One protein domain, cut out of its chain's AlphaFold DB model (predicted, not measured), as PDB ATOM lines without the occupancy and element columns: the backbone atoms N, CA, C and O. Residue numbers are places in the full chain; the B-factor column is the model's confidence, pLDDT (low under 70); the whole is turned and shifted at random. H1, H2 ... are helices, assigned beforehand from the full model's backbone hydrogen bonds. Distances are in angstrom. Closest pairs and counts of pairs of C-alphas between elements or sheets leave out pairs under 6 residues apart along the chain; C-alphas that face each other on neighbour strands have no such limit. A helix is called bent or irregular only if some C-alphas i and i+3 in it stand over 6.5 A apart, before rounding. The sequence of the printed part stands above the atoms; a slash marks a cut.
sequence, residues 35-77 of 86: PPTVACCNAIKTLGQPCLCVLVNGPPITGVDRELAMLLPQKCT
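Overview. This is residues 35 to 77 of the 86 residues of the protein "AAI domain-containing protein" of Cucumis sativus (UniProt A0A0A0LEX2). A bent helix makes an L, its arms H1a and H1b about perpendicular, and a second helix, H2, folds back beside H1b as a helical hairpin. The printed part has 43 residues with two named helices, H1 then H2, and no named strand: all helix. It is compact, with a radius of gyration of the C-alphas of 10.0 A, and spans 26 by 21 by 15 A.

Arrangement. H1, residues 38 to 57, was assigned as one helix by its hydrogen bonds but is bent: C-alphas 46 and 49 are 9.1 A apart. Its arms H1a, residues 38 to 46, and H1b, residues 49 to 57, stand at 79 degrees, close but not clearly touching; their closest C-alphas, Ile 44 and Leu 52, are 7.5 A apart. H2, residues 66 to 75, touches H1b at a shallow tilt of 27 degrees, opposite ways; the closest C-alphas, Val 56 and Arg 66, are 5.8 A apart. H1a and H2 only just touch, with 3 pairs of C-alphas within 8 A, the closest Ile 44 and Pro 73 at 7.3 A, about perpendicular at 83 degrees. In H1a and H1b every O i to N i+4 pair is within hydrogen-bond range, in H2 4 of 6.

Along the chain. H1a, 12.1 A long, begins at C-alpha 38 (23.801, 33.171, -33.285), and H1b is 11.9 A long. H2, 14.3 A long, ends at C-alpha 75 (27.454, 23.237, -33.178); it is only just irregular, C-alphas 70 and 73 being 6.8 A apart.

Size, cuts and confidence. The C-alphas farthest apart, Val 38 and Pro 59, are 26.7 A apart. The link from H1 to H2 is short, with 8 residues. The printed part has no cut, and no printed residue has a pLDDT under 70.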
ATOM      1  N   PRO A  35      32.738  29.454 -37.999       79.88
ATOM      2  CA  PRO A  35      31.855  29.144 -36.876       79.88
ATOM      3  C   PRO A  35      30.431  29.689 -37.106       79.88
ATOM      4  O   PRO A  35      30.298  30.817 -37.591       79.88
ATOM      5  N   PRO A  36      29.369  28.923 -36.786       83.38
ATOM      6  CA  PRO A  36      28.004  29.403 -36.941       83.38
ATOM      7  C   PRO A  36      27.737  30.579 -36.011       83.38
ATOM      8  O   PRO A  36      28.092  30.575 -34.834       83.38
ATOM      9  N   THR A  37      27.102  31.604 -36.566       83.88
ATOM     10  CA  THR A  37      26.663  32.767 -35.802       83.88
ATOM     11  C   THR A  37      25.385  32.448 -35.031       83.88
ATOM     12  O   THR A  37      24.648  31.517 -35.363       83.88
ATOM     13  N   VAL A  38      25.063  33.276 -34.036       85.12
ATOM     14  CA  VAL A  38      23.801  33.171 -33.285       85.12
ATOM     15  C   VAL A  38      22.588  33.222 -34.224       85.12
ATOM     16  O   VAL A  38      21.636  32.470 -34.037       85.12
ATOM     17  N   ALA A  39      22.648  34.036 -35.284       82.94
ATOM     18  CA  ALA A  39      21.603  34.106 -36.305       82.94
ATOM     19  C   ALA A  39      21.431  32.777 -37.057       82.94
ATOM     20  O   ALA A  39      20.301  32.342 -37.270       82.94
ATOM     21  N   CYS A  40      22.532  32.101 -37.406       83.00
ATOM     22  CA  CYS A  40      22.470  30.772 -38.012       83.00
ATOM     23  C   CYS A  40      21.822  29.764 -37.065       83.00
ATOM     24  O   CYS A  40      20.894  29.057 -37.444       83.00
ATOM     25  N   CYS A  41      22.262  29.729 -35.811       86.44
ATOM     26  CA  CYS A  41      21.728  28.773 -34.853       86.44
ATOM     27  C   CYS A  41      20.253  29.011 -34.528       86.44
ATOM     28  O   CYS A  41      19.503  28.046 -34.387       86.44
ATOM     29  N   ASN A  42      19.817  30.269 -34.468       86.12
ATOM     30  CA  ASN A  42      18.402  30.593 -34.343       86.12
ATOM     31  C   ASN A  42      17.622  30.129 -35.573       86.12
ATOM     32  O   ASN A  42      16.594  29.487 -35.403       86.12
ATOM     33  N   ALA A  43      18.141  30.351 -36.786       81.69
ATOM     34  CA  ALA A  43      17.520  29.838 -38.002       81.69
ATOM     35  C   ALA A  43      17.368  28.310 -37.947       81.69
ATOM     36  O   ALA A  43      16.269  27.815 -38.138       81.69
ATOM     37  N   ILE A  44      18.417  27.564 -37.586       83.19
ATOM     38  CA  ILE A  44      18.362  26.098 -37.455       83.19
ATOM     39  C   ILE A  44      17.311  25.653 -36.429       83.19
ATOM     40  O   ILE A  44      16.533  24.740 -36.702       83.19
ATOM     41  N   LYS A  45      17.235  26.328 -35.277       83.75
ATOM     42  CA  LYS A  45      16.217  26.059 -34.247       83.75
ATOM     43  C   LYS A  45      14.798  26.370 -34.730       83.75
ATOM     44  O   LYS A  45      13.883  25.621 -34.411       83.75
ATOM     45  N   THR A  46      14.622  27.438 -35.504       84.00
ATOM     46  CA  THR A  46      13.330  27.849 -36.075       84.00
ATOM     47  C   THR A  46      12.888  26.957 -37.236       84.00
ATOM     48  O   THR A  46      11.713  26.620 -37.324       84.00
ATOM     49  N   LEU A  47      13.811  26.562 -38.116       79.81
ATOM     50  CA  LEU A  47      13.574  25.633 -39.226       79.81
ATOM     51  C   LEU A  47      13.185  24.239 -38.721       79.81
ATOM     52  O   LEU A  47      12.352  23.568 -39.332       79.81
ATOM     53  N   GLY A  48      13.785  23.821 -37.607       81.81
ATOM     54  CA  GLY A  48      13.516  22.541 -36.976       81.81
ATOM     55  C   GLY A  48      14.129  21.348 -37.712       81.81
ATOM     56  O   GLY A  48      14.674  21.445 -38.815       81.81
ATOM     57  N   GLN A  49      14.002  20.191 -37.067       82.31
ATOM     58  CA  GLN A  49      14.489  18.904 -37.555       82.31
ATOM     59  C   GLN A  49      13.985  18.532 -38.966       82.31
ATOM     60  O   GLN A  49      14.834  18.233 -39.806       82.31
ATOM     61  N   PRO A  50      12.682  18.622 -39.315       81.56
ATOM     62  CA  PRO A  50      12.207  18.123 -40.608       81.56
ATOM     63  C   PRO A  50      12.800  18.883 -41.799       81.56
ATOM     64  O   PRO A  50      13.147  18.275 -42.810       81.56
ATOM     65  N   CYS A  51      12.978  20.204 -41.690       80.19
ATOM     66  CA  CYS A  51      13.567  20.972 -42.783       80.19
ATOM     67  C   CYS A  51      15.062  20.676 -42.947       80.19
ATOM     68  O   CYS A  51      15.551  20.533 -44.071       80.19
ATOM     69  N   LEU A  52      15.781  20.516 -41.833       78.56
ATOM     70  CA  LEU A  52      17.184  20.125 -41.879       78.56
ATOM     71  C   LEU A  52      17.361  18.721 -42.472       78.56
ATOM     72  O   LEU A  52      18.273  18.512 -43.267       78.56
ATOM     73  N   CYS A  53      16.465  17.784 -42.158       82.56
ATOM     74  CA  CYS A  53      16.491  16.443 -42.734       82.56
ATOM     75  C   CYS A  53      16.292  16.450 -44.244       82.56
ATOM     76  O   CYS A  53      17.018  15.762 -44.957       82.56
ATOM     77  N   VAL A  54      15.390  17.287 -44.758       82.50
ATOM     78  CA  VAL A  54      15.244  17.487 -46.207       82.50
ATOM     79  C   VAL A  54      16.516  18.077 -46.822       82.50
ATOM     80  O   VAL A  54      16.871  17.711 -47.937       82.50
ATOM     81  N   LEU A  55      17.241  18.942 -46.106       77.25
ATOM     82  CA  LEU A  55      18.505  19.504 -46.589       77.25
ATOM     83  C   LEU A  55      19.616  18.444 -46.700       77.25
ATOM     84  O   LEU A  55      20.370  18.461 -47.669       77.25
ATOM     85  N   VAL A  56      19.724  17.533 -45.726       80.00
ATOM     86  CA  VAL A  56      20.774  16.494 -45.710       80.00
ATOM     87  C   VAL A  56      20.411  15.256 -46.536       80.00
ATOM     88  O   VAL A  56      21.296  14.636 -47.123       80.00
ATOM     89  N   ASN A  57      19.128  14.907 -46.639       83.00
ATOM     90  CA  ASN A  57      18.652  13.781 -47.452       83.00
ATOM     91  C   ASN A  57      18.308  14.191 -48.890       83.00
ATOM     92  O   ASN A  57      18.143  13.335 -49.758       83.00
ATOM     93  N   GLY A  58      18.183  15.490 -49.149       78.94
ATOM     94  CA  GLY A  58      17.852  16.038 -50.454       78.94
ATOM     95  C   GLY A  58      18.998  15.972 -51.470       78.94
ATOM     96  O   GLY A  58      20.109  15.527 -51.171       78.94
ATOM     97  N   PRO A  59      18.736  16.430 -52.705       78.81
ATOM     98  CA  PRO A  59      19.746  16.512 -53.751       78.81
ATOM     99  C   PRO A  59      20.899  17.451 -53.350       78.81
ATOM    100  O   PRO A  59      20.686  18.413 -52.607       78.81
ATOM    101  N   PRO A  60      22.120  17.213 -53.862       76.44
ATOM    102  CA  PRO A  60      23.292  18.003 -53.503       76.44
ATOM    103  C   PRO A  60      23.094  19.482 -53.854       76.44
ATOM    104  O   PRO A  60      22.768  19.829 -54.991       76.44
ATOM    105  N   ILE A  61      23.317  20.363 -52.873       77.25
ATOM    106  CA  ILE A  61      23.204  21.813 -53.049       77.25
ATOM    107  C   ILE A  61      24.587  22.407 -53.286       77.25
ATOM    108  O   ILE A  61      25.493  22.291 -52.463       77.25
ATOM    109  N   THR A  62      24.742  23.120 -54.399       76.25
ATOM    110  CA  THR A  62      25.988  23.815 -54.721       76.25
ATOM    111  C   THR A  62      26.365  24.815 -53.624       76.25
ATOM    112  O   THR A  62      25.588  25.708 -53.264       76.25
ATOM    113  N   GLY A  63      27.587  24.674 -53.108       71.38
ATOM    114  CA  GLY A  63      28.129  25.531 -52.053       71.38
ATOM    115  C   GLY A  63      27.674  25.168 -50.637       71.38
ATOM    116  O   GLY A  63      27.885  25.971 -49.732       71.38
ATOM    117  N   VAL A  64      27.058  23.997 -50.446       77.56
ATOM    118  CA  VAL A  64      26.749  23.423 -49.132       77.56
ATOM    119  C   VAL A  64      27.396  22.048 -49.038       77.56
ATOM    120  O   VAL A  64      27.175  21.182 -49.880       77.56
ATOM    121  N   ASP A  65      28.191  21.859 -47.998       81.56
ATOM    122  CA  ASP A  65      28.752  20.578 -47.617       81.56
ATOM    123  C   ASP A  65      27.783  19.860 -46.671       81.56
ATOM    124  O   ASP A  65      27.361  20.396 -45.640       81.56
ATOM    125  N   ARG A  66      27.400  18.645 -47.055       79.81
ATOM    126  CA  ARG A  66      26.396  17.847 -46.351       79.81
ATOM    127  C   ARG A  66      26.892  17.357 -44.994       79.81
ATOM    128  O   ARG A  66      26.114  17.341 -44.042       79.81
ATOM    129  N   GLU A  67      28.173  17.020 -44.890       82.19
ATOM    130  CA  GLU A  67      28.792  16.602 -43.633       82.19
ATOM    131  C   GLU A  67      28.792  17.771 -42.648       82.19
ATOM    132  O   GLU A  67      28.390  17.631 -41.492       82.19
ATOM    133  N   LEU A  68      29.134  18.974 -43.120       82.56
ATOM    134  CA  LEU A  68      29.066  20.177 -42.290       82.56
ATOM    135  C   LEU A  68      27.631  20.544 -41.892       82.56
ATOM    136  O   LEU A  68      27.414  20.996 -40.766       82.56
ATOM    137  N   ALA A  69      26.651  20.333 -42.775       82.38
ATOM    138  CA  ALA A  69      25.238  20.548 -42.466       82.38
ATOM    139  C   ALA A  69      24.731  19.600 -41.365       82.38
ATOM    140  O   ALA A  69      24.008  20.046 -40.473       82.38
ATOM    141  N   MET A  70      25.167  18.335 -41.360       82.56
ATOM    142  CA  MET A  70      24.859  17.378 -40.284       82.56
ATOM    143  C   MET A  70      25.504  17.751 -38.941       82.56
ATOM    144  O   MET A  70      24.984  17.389 -37.888       82.56
ATOM    145  N   LEU A  71      26.599  18.514 -38.952       84.56
ATOM    146  CA  LEU A  71      27.252  19.016 -37.738       84.56
ATOM    147  C   LEU A  71      26.633  20.319 -37.203       84.56
ATOM    148  O   LEU A  71      26.947  20.723 -36.080       84.56
ATOM    149  N   LEU A  72      25.760  20.994 -37.964       81.75
ATOM    150  CA  LEU A  72      25.118  22.237 -37.517       81.75
ATOM    151  C   LEU A  72      24.293  22.070 -36.233       81.75
ATOM    152  O   LEU A  72      24.466  22.905 -35.344       81.75
ATOM    153  N   PRO A  73      23.445  21.033 -36.068       83.44
ATOM    154  CA  PRO A  73      22.697  20.821 -34.829       83.44
ATOM    155  C   PRO A  73      23.611  20.736 -33.615       83.44
ATOM    156  O   PRO A  73      23.393  21.426 -32.622       83.44
ATOM    157  N   GLN A  74      24.703  19.980 -33.736       85.44
ATOM    158  CA  GLN A  74      25.686  19.829 -32.672       85.44
ATOM    159  C   GLN A  74      26.373  21.164 -32.343       85.44
ATOM    160  O   GLN A  74      26.459  21.543 -31.175       85.44
ATOM    161  N   LYS A  75      26.804  21.923 -33.362       84.38
ATOM    162  CA  LYS A  75      27.454  23.237 -33.178       84.38
ATOM    163  C   LYS A  75      26.517  24.303 -32.611       84.38
ATOM    164  O   LYS A  75      26.972  25.194 -31.902       84.38
ATOM    165  N   CYS A  76      25.229  24.220 -32.923       86.56
ATOM    166  CA  CYS A  76      24.203  25.152 -32.460       86.56
ATOM    167  C   CYS A  76      23.481  24.698 -31.187       86.56
ATOM    168  O   CYS A  76      22.530  25.363 -30.751       86.56
ATOM    169  N   THR A  77      23.912  23.570 -30.607       86.44
ATOM    170  CA  THR A  77      23.283  22.939 -29.437       86.44
ATOM    171  C   THR A  77      21.774  22.766 -29.647       86.44
ATOM    172  O   THR A  77      20.956  23.010 -28.761       86.44
TER     173      THR A  77